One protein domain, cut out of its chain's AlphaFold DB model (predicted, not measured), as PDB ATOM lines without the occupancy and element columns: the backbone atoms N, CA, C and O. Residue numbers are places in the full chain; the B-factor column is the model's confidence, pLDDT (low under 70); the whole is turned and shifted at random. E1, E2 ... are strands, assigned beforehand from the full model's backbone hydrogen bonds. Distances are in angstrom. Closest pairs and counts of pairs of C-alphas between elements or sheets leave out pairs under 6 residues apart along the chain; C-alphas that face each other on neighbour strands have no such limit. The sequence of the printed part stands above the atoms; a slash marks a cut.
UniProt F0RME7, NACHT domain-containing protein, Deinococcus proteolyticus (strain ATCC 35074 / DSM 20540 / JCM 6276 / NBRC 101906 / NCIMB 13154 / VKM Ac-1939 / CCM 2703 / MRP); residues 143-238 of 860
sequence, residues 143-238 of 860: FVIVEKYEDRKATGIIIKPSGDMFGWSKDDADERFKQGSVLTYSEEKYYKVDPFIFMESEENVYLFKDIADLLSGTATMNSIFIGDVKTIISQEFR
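AT A GLANCE: This is residues 143 to 238 of the 860 residues of the protein "NACHT domain-containing protein" of Deinococcus proteolyticus (strain ATCC 35074 / DSM 20540 / JCM 6276 / NBRC 101906 / NCIMB 13154 / VKM Ac-1939 / CCM 2703 / MRP) (UniProt F0RME7). Two lobes of strands stand side by side, each a single strongly twisted, curled sheet: E1 to E5 make the first, E6 to E9 the second, and E6 lies between the lobes near E4. The printed part has 96 residues, with nine named strands in the order E1 to E9 and no named helix: all strand. The sheets run E3 E2 E1 E4 E5 and E6 E7 E8 E9, both antiparallel. The whole is compact, with a radius of gyration of the C-alphas of 13.7 A and spans of 36 by 30 by 21 A.

IN THESE COORDINATES: Find C-alpha 143 at (150.875, 117.051, 81.068); from there E1 runs 20.3 A to residue 150 and bends by 61 degrees at residue 147. Next come E2, residues 153 to 159, E3, 165 to 170, E4, 182 to 186, E5, 189 to 192, and E6, 197 to 199. E7, residues 205 to 213, spans 21.6 A and bends by 65 degrees at residue 210. E8, 218 to 223, precedes E9, 229 to 233, ending at C-alpha 233 (131.767, 115.669, 89.216).

HOW THE PARTS SIT: E1, E2 and E3 form a meander, each strand the antiparallel neighbour of the one before; look at N 145 and O 157, 2.9 A, and N 168 and O 156, 2.8 A. E4 pairs back with E1, N 144 to O 183 at 2.8 A, completing a Greek key of E1 to E4. E5 is an edge strand beside E4, with N 184 and O 191 2.8 A apart. E6 to E9 form a second meander: see N 206 and O 198, 2.9 A, N 207 and O 222, 2.8 A, and N 221 and O 230, 2.7 A. Between the sheets, the closest C-alphas of E4 and E6 are Val 182 and Phe 198, 6.7 A; E3 and E8 are apart.

THE WHOLE: The farthest C-alphas, Ser 162 and Leu 215, are 39.1 A apart. The printed part has no cut, and the link from E3 to E4 is long, with 11 residues. Mean pLDDT of the printed part is 87.2; residues 226 to 227 are under 70.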
ATOM      1  N   PHE A 143     152.083 116.945  80.246       94.06
ATOM      2  CA  PHE A 143     150.875 117.051  81.068       94.06
ATOM      3  C   PHE A 143     151.247 117.422  82.498       94.06
ATOM      4  O   PHE A 143     152.270 116.968  82.995       94.06
ATOM      5  N   VAL A 144     150.435 118.240  83.151       93.50
ATOM      6  CA  VAL A 144     150.587 118.632  84.551       93.50
ATOM      7  C   VAL A 144     149.307 118.276  85.288       93.50
ATOM      8  O   VAL A 144     148.234 118.725  84.892       93.50
ATOM      9  N   ILE A 145     149.438 117.489  86.352       93.06
ATOM     10  CA  ILE A 145     148.355 117.155  87.280       93.06
ATOM     11  C   ILE A 145     148.621 117.930  88.565       93.06
ATOM     12  O   ILE A 145     149.674 117.754  89.184       93.06
ATOM     13  N   VAL A 146     147.699 118.810  88.950       92.31
ATOM     14  CA  VAL A 146     147.850 119.619  90.163       92.31
ATOM     15  C   VAL A 146     147.321 118.848  91.369       92.31
ATOM     16  O   VAL A 146     146.128 118.586  91.471       92.31
ATOM     17  N   GLU A 147     148.192 118.523  92.318       91.81
ATOM     18  CA  GLU A 147     147.822 117.783  93.532       91.81
ATOM     19  C   GLU A 147     147.469 118.712  94.694       91.81
ATOM     20  O   GLU A 147     146.667 118.353  95.557       91.81
ATOM     21  N   LYS A 148     148.058 119.914  94.724       91.62
ATOM     22  CA  LYS A 148     147.859 120.891  95.795       91.62
ATOM     23  C   LYS A 148     147.971 122.326  95.274       91.62
ATOM     24  O   LYS A 148     148.846 122.621  94.460       91.62
ATOM     25  N   TYR A 149     147.107 123.211  95.772       91.06
ATOM     26  CA  TYR A 149     147.107 124.646  95.475       91.06
ATOM     27  C   TYR A 149     146.805 125.453  96.742       91.06
ATOM     28  O   TYR A 149     145.686 125.408  97.247       91.06
ATOM     29  N   GLU A 150     147.799 126.182  97.253       90.12
ATOM     30  CA  GLU A 150     147.703 127.038  98.446       90.12
ATOM     31  C   GLU A 150     148.574 128.287  98.244       90.12
ATOM     32  O   GLU A 150     149.641 128.202  97.643       90.12
ATOM     33  N   ASP A 151     148.123 129.455  98.711       87.19
ATOM     34  CA  ASP A 151     148.883 130.720  98.678       87.19
ATOM     35  C   ASP A 151     149.486 131.091  97.304       87.19
ATOM     36  O   ASP A 151     150.625 131.542  97.201       87.19
ATOM     37  N   ARG A 152     148.711 130.905  96.221       89.19
ATOM     38  CA  ARG A 152     149.145 131.115  94.815       89.19
ATOM     39  C   ARG A 152     150.337 130.246  94.404       89.19
ATOM     40  O   ARG A 152     151.018 130.546  93.424       89.19
ATOM     41  N   LYS A 153     150.585 129.150  95.116       92.62
ATOM     42  CA  LYS A 153     151.571 128.136  94.769       92.62
ATOM     43  C   LYS A 153     150.869 126.826  94.445       92.62
ATOM     44  O   LYS A 153     150.090 126.310  95.243       92.62
ATOM     45  N   ALA A 154     151.169 126.285  93.272       94.12
ATOM     46  CA  ALA A 154     150.667 124.992  92.828       94.12
ATOM     47  C   ALA A 154     151.794 123.955  92.838       94.12
ATOM     48  O   ALA A 154     152.908 124.248  92.393       94.12
ATOM     49  N   THR A 155     151.507 122.743  93.307       95.00
ATOM     50  CA  THR A 155     152.425 121.597  93.248       95.00
ATOM     51  C   THR A 155     151.714 120.351  92.737       95.00
ATOM     52  O   THR A 155     150.510 120.186  92.943       95.00
ATOM     53  N   GLY A 156     152.456 119.460  92.089       93.56
ATOM     54  CA  GLY A 156     151.939 118.184  91.607       93.56
ATOM     55  C   GLY A 156     152.951 117.453  90.737       93.56
ATOM     56  O   GLY A 156     154.152 117.500  91.006       93.56
ATOM     57  N   ILE A 157     152.476 116.811  89.670       93.50
ATOM     58  CA  ILE A 157     153.291 115.958  88.797       93.50
ATOM     59  C   ILE A 157     153.281 116.511  87.372       93.50
ATOM     60  O   ILE A 157     152.227 116.861  86.845       93.50
ATOM     61  N   ILE A 158     154.451 116.557  86.729       93.31
ATOM     62  CA  ILE A 158     154.590 116.803  85.290       93.31
ATOM     63  C   ILE A 158     155.021 115.525  84.570       93.31
ATOM     64  O   ILE A 158     156.040 114.924  84.905       93.31
ATOM     65  N   ILE A 159     154.265 115.139  83.547       92.94
ATOM     66  CA  ILE A 159     154.509 113.982  82.683       92.94
ATOM     67  C   ILE A 159     155.064 114.499  81.359       92.94
ATOM     68  O   ILE A 159     154.383 115.220  80.624       92.94
ATOM     69  N   LYS A 160     156.320 114.172  81.058       92.94
ATOM     70  CA  LYS A 160     156.997 114.602  79.826       92.94
ATOM     71  C   LYS A 160     156.467 113.850  78.598       92.94
ATOM     72  O   LYS A 160     155.913 112.763  78.748       92.94
ATOM     73  N   PRO A 161     156.705 114.346  77.364       89.56
ATOM     74  CA  PRO A 161     156.371 113.613  76.136       89.56
ATOM     75  C   PRO A 161     156.932 112.183  76.080       89.56
ATOM     76  O   PRO A 161     156.407 111.328  75.366       89.56
ATOM     77  N   SER A 162     158.020 111.911  76.810       85.81
ATOM     78  CA  SER A 162     158.613 110.580  76.917       85.81
ATOM     79  C   SER A 162     157.741 109.577  77.674       85.81
ATOM     80  O   SER A 162     157.819 108.396  77.330       85.81
ATOM     81  N   GLY A 163     156.920 110.054  78.614       84.06
ATOM     82  CA  GLY A 163     156.245 109.285  79.664       84.06
ATOM     83  C   GLY A 163     156.840 109.529  81.058       84.06
ATOM     84  O   GLY A 163     156.188 109.244  82.053       84.06
ATOM     85  N   ASP A 164     158.043 110.108  81.152       88.12
ATOM     86  CA  ASP A 164     158.730 110.283  82.437       88.12
ATOM     87  C   ASP A 164     158.013 111.298  83.338       88.12
ATOM     88  O   ASP A 164     157.647 112.397  82.899       88.12
ATOM     89  N   MET A 165     157.861 110.939  84.615       90.81
ATOM     90  CA  MET A 165     157.211 111.759  85.634       90.81
ATOM     91  C   MET A 165     158.228 112.486  86.507       90.81
ATOM     92  O   MET A 165     159.193 111.893  86.990       90.81
ATOM     93  N   PHE A 166     157.964 113.759  86.781       92.19
ATOM     94  CA  PHE A 166     158.751 114.567  87.708       92.19
ATOM     95  C   PHE A 166     157.835 115.352  88.643       92.19
ATOM     96  O   PHE A 166     156.708 115.691  88.280       92.19
ATOM     97  N   GLY A 167     158.343 115.700  89.826       92.81
ATOM     98  CA  GLY A 167     157.697 116.698  90.672       92.81
ATOM     99  C   GLY A 167     157.632 118.045  89.948       92.81
ATOM    100  O   GLY A 167     158.594 118.467  89.301       92.81
ATOM    101  N   TRP A 168     156.490 118.710  90.044       94.44
ATOM    102  CA  TRP A 168     156.221 119.994  89.415       94.44
ATOM    103  C   TRP A 168     155.761 121.006  90.455       94.44
ATOM    104  O   TRP A 168     154.980 120.691  91.353       94.44
ATOM    105  N   SER A 169     156.235 122.240  90.316       93.19
ATOM    106  CA  SER A 169     155.786 123.363  91.125       93.19
ATOM    107  C   SER A 169     155.740 124.633  90.296       93.19
ATOM    108  O   SER A 169     156.627 124.872  89.473       93.19
ATOM    109  N   LYS A 170     154.751 125.475  90.571       92.00
ATOM    110  CA  LYS A 170     154.635 126.809  89.997       92.00
ATOM    111  C   LYS A 170     154.279 127.810  91.085       92.00
ATOM    112  O   LYS A 170     153.254 127.664  91.748       92.00
ATOM    113  N   ASP A 171     155.120 128.825  91.213       90.81
ATOM    114  CA  ASP A 171     154.825 130.025  91.990       90.81
ATOM    115  C   ASP A 171     154.013 131.014  91.124       90.81
ATOM    116  O   ASP A 171     154.034 130.934  89.887       90.81
ATOM    117  N   ASP A 172     153.259 131.907  91.773       88.44
ATOM    118  CA  ASP A 172     152.280 132.804  91.138       88.44
ATOM    119  C   ASP A 172     151.309 132.065  90.197       88.44
ATOM    120  O   ASP A 172     151.014 132.477  89.071       88.44
ATOM    121  N   ALA A 173     150.820 130.917  90.660       88.19
ATOM    122  CA  ALA A 173     149.772 130.163  90.003       88.19
ATOM    123  C   ALA A 173     148.429 130.911  90.100       88.19
ATOM    124  O   ALA A 173     148.057 131.438  91.150       88.19
ATOM    125  N   ASP A 174     147.712 130.966  88.978       88.12
ATOM    126  CA  ASP A 174     146.366 131.532  88.893       88.12
ATOM    127  C   ASP A 174     145.279 130.459  89.085       88.12
ATOM    128  O   ASP A 174     145.556 129.298  89.389       88.12
ATOM    129  N   GLU A 175     144.017 130.843  88.891       83.94
ATOM    130  CA  GLU A 175     142.863 129.966  89.101       83.94
ATOM    131  C   GLU A 175     142.816 128.715  88.210       83.94
ATOM    132  O   GLU A 175     142.032 127.807  88.491       83.94
ATOM    133  N   ARG A 176     143.642 128.626  87.158       88.12
ATOM    134  CA  ARG A 176     143.714 127.433  86.300       88.12
ATOM    135  C   ARG A 176     144.412 126.261  86.985       88.12
ATOM    136  O   ARG A 176     144.295 125.136  86.514       88.12
ATOM    137  N   PHE A 177     145.132 126.518  88.072       90.94
ATOM    138  CA  PHE A 177     145.913 125.527  88.807       90.94
ATOM    139  C   PHE A 177     145.212 125.095  90.097       90.94
ATOM    140  O   PHE A 177     145.867 124.896  91.116       90.94
ATOM    141  N   LYS A 178     143.881 124.982  90.083       88.75
ATOM    142  CA  LYS A 178     143.135 124.439  91.225       88.75
ATOM    143  C   LYS A 178     143.519 122.971  91.439       88.75
ATOM    144  O   LYS A 178     143.959 122.277  90.522       88.75
ATOM    145  N   GLN A 179     143.379 122.507  92.675       87.75
ATOM    146  CA  GLN A 179     143.629 121.109  93.013       87.75
ATOM    147  C   GLN A 179     142.768 120.183  92.136       87.75
ATOM    148  O   GLN A 179     141.568 120.406  91.993       87.75
ATOM    149  N   GLY A 180     143.389 119.157  91.554       86.25
ATOM    150  CA  GLY A 180     142.763 118.204  90.637       86.25
ATOM    151  C   GLY A 180     142.747 118.630  89.165       86.25
ATOM    152  O   GLY A 180     142.369 117.822  88.321       86.25
ATOM    153  N   SER A 181     143.162 119.856  88.824       90.25
ATOM    154  CA  SER A 181     143.194 120.312  87.429       90.25
ATOM    155  C   SER A 181     144.264 119.591  86.602       90.25
ATOM    156  O   SER A 181     145.364 119.298  87.084       90.25
ATOM    157  N   VAL A 182     143.947 119.365  85.324       93.38
ATOM    158  CA  VAL A 182     144.829 118.746  84.330       93.38
ATOM    159  C   VAL A 182     145.147 119.781  83.259       93.38
ATOM    160  O   VAL A 182     144.268 120.287  82.558       93.38
ATOM    161  N   LEU A 183     146.431 120.097  83.111       94.19
ATOM    162  CA  LEU A 183     146.917 121.085  82.156       94.19
ATOM    163  C   LEU A 183     147.912 120.462  81.182       94.19
ATOM    164  O   LEU A 183     148.626 119.519  81.507       94.19
ATOM    165  N   THR A 184     148.015 121.041  79.992       93.81
ATOM    166  CA  THR A 184     149.130 120.807  79.074       93.81
ATOM    167  C   THR A 184     150.087 121.992  79.113       93.81
ATOM    168  O   THR A 184     149.664 123.146  79.195       93.81
ATOM    169  N   TYR A 185     151.385 121.706  79.066       92.31
ATOM    170  CA  TYR A 185     152.463 122.685  79.042       92.31
ATOM    171  C   TYR A 185     153.260 122.552  77.744       92.31
ATOM    172  O   TYR A 185     153.827 121.490  77.472       92.31
ATOM    173  N   SER A 186     153.291 123.623  76.951       89.56
ATOM    174  CA  SER A 186     153.978 123.708  75.656       89.56
ATOM    175  C   SER A 186     154.352 125.159  75.369       89.56
ATOM    176  O   SER A 186     153.553 126.046  75.652       89.56
ATOM    177  N   GLU A 187     155.528 125.404  74.783       84.81
ATOM    178  CA  GLU A 187     155.988 126.756  74.393       84.81
ATOM    179  C   GLU A 187     155.821 127.808  75.512       84.81
ATOM    180  O   GLU A 187     155.285 128.892  75.294       84.81
ATOM    181  N   GLU A 188     156.216 127.454  76.740       83.94
ATOM    182  CA  GLU A 188     156.097 128.304  77.943       83.94
ATOM    183  C   GLU A 188     154.658 128.690  78.340       83.94
ATOM    184  O   GLU A 188     154.442 129.508  79.237       83.94
ATOM    185  N   LYS A 189     153.646 128.058  77.737       88.75
ATOM    186  CA  LYS A 189     152.227 128.299  78.010       88.75
ATOM    187  C   LYS A 189     151.560 127.084  78.639       88.75
ATOM    188  O   LYS A 189     151.863 125.937  78.309       88.75
ATOM    189  N   TYR A 190     150.613 127.364  79.531       92.25
ATOM    190  CA  TYR A 190     149.745 126.372  80.158       92.25
ATOM    191  C   TYR A 190     148.334 126.463  79.580       92.25
ATOM    192  O   TYR A 190     147.734 127.543  79.570       92.25
ATOM    193  N   TYR A 191     147.798 125.320  79.162       92.25
ATOM    194  CA  TYR A 191     146.431 125.168  78.678       92.25
ATOM    195  C   TYR A 191     145.704 124.150  79.550       92.25
ATOM    196  O   TYR A 191     146.083 122.980  79.573       92.25
ATOM    197  N   LYS A 192     144.675 124.591  80.270       93.06
ATOM    198  CA  LYS A 192     143.827 123.710  81.077       93.06
ATOM    199  C   LYS A 192     142.942 122.872  80.149       93.06
ATOM    200  O   LYS A 192     142.338 123.432  79.239       93.06
ATOM    201  N   VAL A 193     142.920 121.553  80.336       93.44
ATOM    202  CA  VAL A 193     142.203 120.606  79.460       93.44
ATOM    203  C   VAL A 193     141.150 119.770  80.192       93.44
ATOM    204  O   VAL A 193     140.307 119.161  79.532       93.44
ATOM    205  N   ASP A 194     141.136 119.773  81.527       90.88
ATOM    206  CA  ASP A 194     139.988 119.288  82.301       90.88
ATOM    207  C   ASP A 194     138.771 120.227  82.127       90.88
ATOM    208  O   ASP A 194     138.950 121.401  81.798       90.88
ATOM    209  N   PRO A 195     137.526 119.748  82.283       90.44
ATOM    210  CA  PRO A 195     137.126 118.364  82.564       90.44
ATOM    211  C   PRO A 195     137.110 117.434  81.334       90.44
ATOM    212  O   PRO A 195     136.761 116.268  81.469       90.44
ATOM    213  N   PHE A 196     137.477 117.902  80.133       94.44
ATOM    214  CA  PHE A 196     137.371 117.103  78.896       94.44
ATOM    215  C   PHE A 196     138.416 115.990  78.774       94.44
ATOM    216  O   PHE A 196     138.175 114.974  78.116       94.44
ATOM    217  N   ILE A 197     139.564 116.181  79.423       93.62
ATOM    218  CA  ILE A 197     140.576 115.156  79.663       93.62
ATOM    219  C   ILE A 197     140.760 115.041  81.172       93.62
ATOM    220  O   ILE A 197     141.106 116.022  81.829       93.62
ATOM    221  N   PHE A 198     140.560 113.841  81.706       90.69
ATOM    222  CA  PHE A 198     140.754 113.545  83.122       90.69
ATOM    223  C   PHE A 198     141.856 112.504  83.303       90.69
ATOM    224  O   PHE A 198     141.937 111.529  82.550       90.69
ATOM    225  N   MET A 199     142.724 112.724  84.288       88.50
ATOM    226  CA  MET A 199     143.890 111.887  84.550       88.50
ATOM    227  C   MET A 199     144.075 111.673  86.046       88.50
ATOM    228  O   MET A 199     144.207 112.634  86.795       88.50
ATOM    229  N   GLU A 200     144.165 110.410  86.451       79.06
ATOM    230  CA  GLU A 200     144.593 110.034  87.810       79.06
ATOM    231  C   GLU A 200     146.046 109.564  87.825       79.06
ATOM    232  O   GLU A 200     146.761 109.735  88.805       79.06
ATOM    233  N   SER A 201     146.480 108.960  86.719       73.75
ATOM    234  CA  SER A 201     147.829 108.448  86.507       73.75
ATOM    235  C   SER A 201     148.130 108.391  85.003       73.75
ATOM    236  O   SER A 201     147.275 108.691  84.171       73.75
ATOM    237  N   GLU A 202     149.343 107.982  84.621       74.94
ATOM    238  CA  GLU A 202     149.700 107.758  83.207       74.94
ATOM    239  C   GLU A 202     148.931 106.586  82.569       74.94
ATOM    240  O   GLU A 202     148.782 106.520  81.345       74.94
ATOM    241  N   GLU A 203     148.444 105.643  83.379       75.62
ATOM    242  CA  GLU A 203     147.667 104.492  82.904       75.62
ATOM    243  C   GLU A 203     146.165 104.788  82.856       75.62
ATOM    244  O   GLU A 203     145.474 104.317  81.950       75.62
ATOM    245  N   ASN A 204     145.687 105.644  83.762       84.75
ATOM    246  CA  ASN A 204     144.279 105.984  83.926       84.75
ATOM    247  C   ASN A 204     143.983 107.361  83.326       84.75
ATOM    248  O   ASN A 204     143.907 108.374  84.030       84.75
ATOM    249  N   VAL A 205     143.833 107.373  82.000       90.12
ATOM    250  CA  VAL A 205     143.482 108.558  81.210       90.12
ATOM    251  C   VAL A 205     142.094 108.378  80.610       90.12
ATOM    252  O   VAL A 205     141.830 107.377  79.936       90.12
ATOM    253  N   TYR A 206     141.233 109.371  80.811       92.44
ATOM    254  CA  TYR A 206     139.840 109.337  80.392       92.44
ATOM    255  C   TYR A 206     139.479 110.545  79.520       92.44
ATOM    256  O   TYR A 206     139.922 111.668  79.768       92.44
ATOM    257  N   LEU A 207     138.645 110.303  78.507       92.81
ATOM    258  CA  LEU A 207     138.047 111.317  77.640       92.81
ATOM    259  C   LEU A 207     136.591 111.537  78.008       92.81
ATOM    260  O   LEU A 207     135.868 110.585  78.292       92.81
ATOM    261  N   PHE A 208     136.150 112.781  77.930       93.38
ATOM    262  CA  PHE A 208     134.753 113.129  78.127       93.38
ATOM    263  C   PHE A 208     133.822 112.436  77.125       93.38
ATOM    264  O   PHE A 208     134.102 112.376  75.926       93.38
ATOM    265  N   LYS A 209     132.705 111.909  77.636       90.19
ATOM    266  CA  LYS A 209     131.660 111.237  76.858       90.19
ATOM    267  C   LYS A 209     130.397 112.087  76.787       90.19
ATOM    268  O   LYS A 209     129.965 112.414  75.687       90.19
ATOM    269  N   ASP A 210     129.807 112.412  77.931       87.69
ATOM    270  CA  ASP A 210     128.551 113.154  78.055       87.69
ATOM    271  C   ASP A 210     128.411 113.785  79.454       87.69
ATOM    272  O   ASP A 210     129.133 113.434  80.391       87.69
ATOM    273  N   ILE A 211     127.492 114.747  79.584       85.69
ATOM    274  CA  ILE A 211     127.033 115.253  80.882       85.69
ATOM    275  C   ILE A 211     125.808 114.432  81.274       85.69
ATOM    276  O   ILE A 211     124.739 114.583  80.674       85.69
ATOM    277  N   ALA A 212     125.965 113.597  82.297       78.06
ATOM    278  CA  ALA A 212     124.877 112.811  82.861       78.06
ATOM    279  C   ALA A 212     123.836 113.714  83.547       78.06
ATOM    280  O   ALA A 212     122.637 113.522  83.361       78.06
ATOM    281  N   ASP A 213     124.287 114.734  84.287       74.19
ATOM    282  CA  ASP A 213     123.409 115.644  85.031       74.19
ATOM    283  C   ASP A 213     124.024 117.052  85.143       74.19
ATOM    284  O   ASP A 213     125.031 117.265  85.823       74.19
ATOM    285  N   LEU A 214     123.403 118.031  84.472       75.69
ATOM    286  CA  LEU A 214     123.830 119.439  84.477       75.69
ATOM    287  C   LEU A 214     123.658 120.082  85.856       75.69
ATOM    288  O   LEU A 214     124.387 121.011  86.205       75.69
ATOM    289  N   LEU A 215     122.697 119.602  86.646       73.88
ATOM    290  CA  LEU A 215     122.353 120.187  87.932       73.88
ATOM    291  C   LEU A 215     123.439 119.908  88.986       73.88
ATOM    292  O   LEU A 215     123.813 120.789  89.769       73.88
ATOM    293  N   SER A 216     123.975 118.685  88.973       71.50
ATOM    294  CA  SER A 216     125.090 118.254  89.823       71.50
ATOM    295  C   SER A 216     126.469 118.489  89.192       71.50
ATOM    296  O   SER A 216     127.458 118.531  89.925       71.50
ATOM    297  N   GLY A 217     126.544 118.685  87.870       77.62
ATOM    298  CA  GLY A 217     127.803 118.748  87.117       77.62
ATOM    299  C   GLY A 217     128.423 117.367  86.880       77.62
ATOM    300  O   GLY A 217     129.635 117.250  86.696       77.62
ATOM    301  N   THR A 218     127.607 116.314  86.938       82.44
ATOM    302  CA  THR A 218     128.059 114.931  86.784       82.44
ATOM    303  C   THR A 218     128.292 114.625  85.310       82.44
ATOM    304  O   THR A 218     127.405 114.822  84.478       82.44
ATOM    305  N   ALA A 219     129.479 114.119  84.989       87.50
ATOM    306  CA  ALA A 219     129.886 113.770  83.637       87.50
ATOM    307  C   ALA A 219     130.453 112.358  83.568       87.50
ATOM    308  O   ALA A 219     131.121 111.884  84.489       87.50
ATOM    309  N   THR A 220     130.205 111.708  82.439       88.81
ATOM    310  CA  THR A 220     130.695 110.368  82.148       88.81
ATOM    311  C   THR A 220     131.940 110.463  81.271       88.81
ATOM    312  O   THR A 220     132.002 111.262  80.334       88.81
ATOM    313  N   MET A 221     132.935 109.628  81.550       89.44
ATOM    314  CA  MET A 221     134.238 109.615  80.896       89.44
ATOM    315  C   MET A 221     134.561 108.203  80.395       89.44
ATOM    316  O   MET A 221     134.333 107.228  81.104       89.44
ATOM    317  N   ASN A 222     135.137 108.076  79.202       88.94
ATOM    318  CA  ASN A 222     135.609 106.809  78.641       88.94
ATOM    319  C   ASN A 222     137.126 106.688  78.810       88.94
ATOM    320  O   ASN A 222     137.869 107.585  78.406       88.94
ATOM    321  N   SER A 223     137.610 105.571  79.348       88.00
ATOM    322  CA  SER A 223     139.046 105.291  79.415       88.00
ATOM    323  C   SER A 223     139.632 105.130  78.009       88.00
ATOM    324  O   SER A 223     139.123 104.356  77.200       88.00
ATOM    325  N   ILE A 224     140.798 105.730  77.771       86.69
ATOM    326  CA  ILE A 224     141.537 105.602  76.507       86.69
ATOM    327  C   ILE A 224     142.156 104.201  76.333       86.69
ATOM    328  O   ILE A 224     142.285 103.722  75.207       86.69
ATOM    329  N   PHE A 225     142.570 103.533  77.422       81.00
ATOM    330  CA  PHE A 225     143.430 102.341  77.327       81.00
ATOM    331  C   PHE A 225     142.849 101.028  77.873       81.00
ATOM    332  O   PHE A 225     143.194  99.988  77.313       81.00
ATOM    333  N   ILE A 226     142.034 101.062  78.933       69.88
ATOM    334  CA  ILE A 226     141.604  99.884  79.718       69.88
ATOM    335  C   ILE A 226     140.149  99.464  79.402       69.88
ATOM    336  O   ILE A 226     139.744  98.354  79.726       69.88
ATOM    337  N   GLY A 227     139.386 100.299  78.682       69.12
ATOM    338  CA  GLY A 227     138.007  99.996  78.269       69.12
ATOM    339  C   GLY A 227     136.955 100.169  79.370       69.12
ATOM    340  O   GLY A 227     135.922  99.515  79.318       69.12
ATOM    341  N   ASP A 228     137.220 101.032  80.351       78.50
ATOM    342  CA  ASP A 228     136.324 101.323  81.476       78.50
ATOM    343  C   ASP A 228     135.601 102.678  81.320       78.50
ATOM    344  O   ASP A 228     136.055 103.558  80.578       78.50
ATOM    345  N   VAL A 229     134.487 102.858  82.027       82.19
ATOM    346  CA  VAL A 229     133.713 104.103  82.080       82.19
ATOM    347  C   VAL A 229     133.767 104.663  83.494       82.19
ATOM    348  O   VAL A 229     133.552 103.950  84.466       82.19
ATOM    349  N   LYS A 230     134.026 105.963  83.619       83.44
ATOM    350  CA  LYS A 230     134.156 106.636  84.909       83.44
ATOM    351  C   LYS A 230     133.236 107.837  85.001       83.44
ATOM    352  O   LYS A 230     133.175 108.641  84.078       83.44
ATOM    353  N   THR A 231     132.583 107.995  86.141       83.25
ATOM    354  CA  THR A 231     131.780 109.180  86.440       83.25
ATOM    355  C   THR A 231     132.599 110.156  87.278       83.25
ATOM    356  O   THR A 231     133.220 109.760  88.265       83.25
ATOM    357  N   ILE A 232     132.611 111.428  86.884       83.94
ATOM    358  CA  ILE A 232     133.257 112.523  87.615       83.94
ATOM    359  C   ILE A 232     132.244 113.630  87.911       83.94
ATOM    360  O   ILE A 232     131.242 113.769  87.212       83.94
ATOM    361  N   ILE A 233     132.526 114.448  88.924       81.38
ATOM    362  CA  ILE A 233     131.767 115.669  89.216       81.38
ATOM    363  C   ILE A 233     132.663 116.860  88.884       81.38
ATOM    364  O   ILE A 233     133.747 116.995  89.449       81.38
ATOM    365  N   SER A 234     132.204 117.726  87.983       82.56
ATOM    366  CA  SER A 234     132.935 118.909  87.527       82.56
ATOM    367  C   SER A 234     132.082 120.158  87.722       82.56
ATOM    368  O   SER A 234     130.934 120.225  87.279       82.56
ATOM    369  N   GLN A 235     132.643 121.175  88.384       78.06
ATOM    370  CA  GLN A 235     131.929 122.439  88.603       78.06
ATOM    371  C   GLN A 235     131.756 123.213  87.291       78.06
ATOM    372  O   GLN A 235     130.785 123.946  87.147       78.06
ATOM    373  N   GLU A 236     132.649 123.014  86.320       80.19
ATOM    374  CA  GLU A 236     132.596 123.617  84.987       80.19
ATOM    375  C   GLU A 236     131.353 123.197  84.189       80.19
ATOM    376  O   GLU A 236     130.902 123.938  83.317       80.19
ATOM    377  N   PHE A 237     130.783 122.027  84.491       82.88
ATOM    378  CA  PHE A 237     129.545 121.540  83.876       82.88
ATOM    379  C   PHE A 237     128.286 121.878  84.671       82.88
ATOM    380  O   PHE A 237     127.176 121.702  84.165       82.88
ATOM    381  N   ARG A 238     128.434 122.350  85.911       76.12
ATOM    382  CA  ARG A 238     127.303 122.602  86.796       76.12
ATOM    383  C   ARG A 238     126.561 123.859  86.355       76.12
ATOM    384  O   ARG A 238     127.071 124.969  86.479       76.12
TER     385      ARG A 238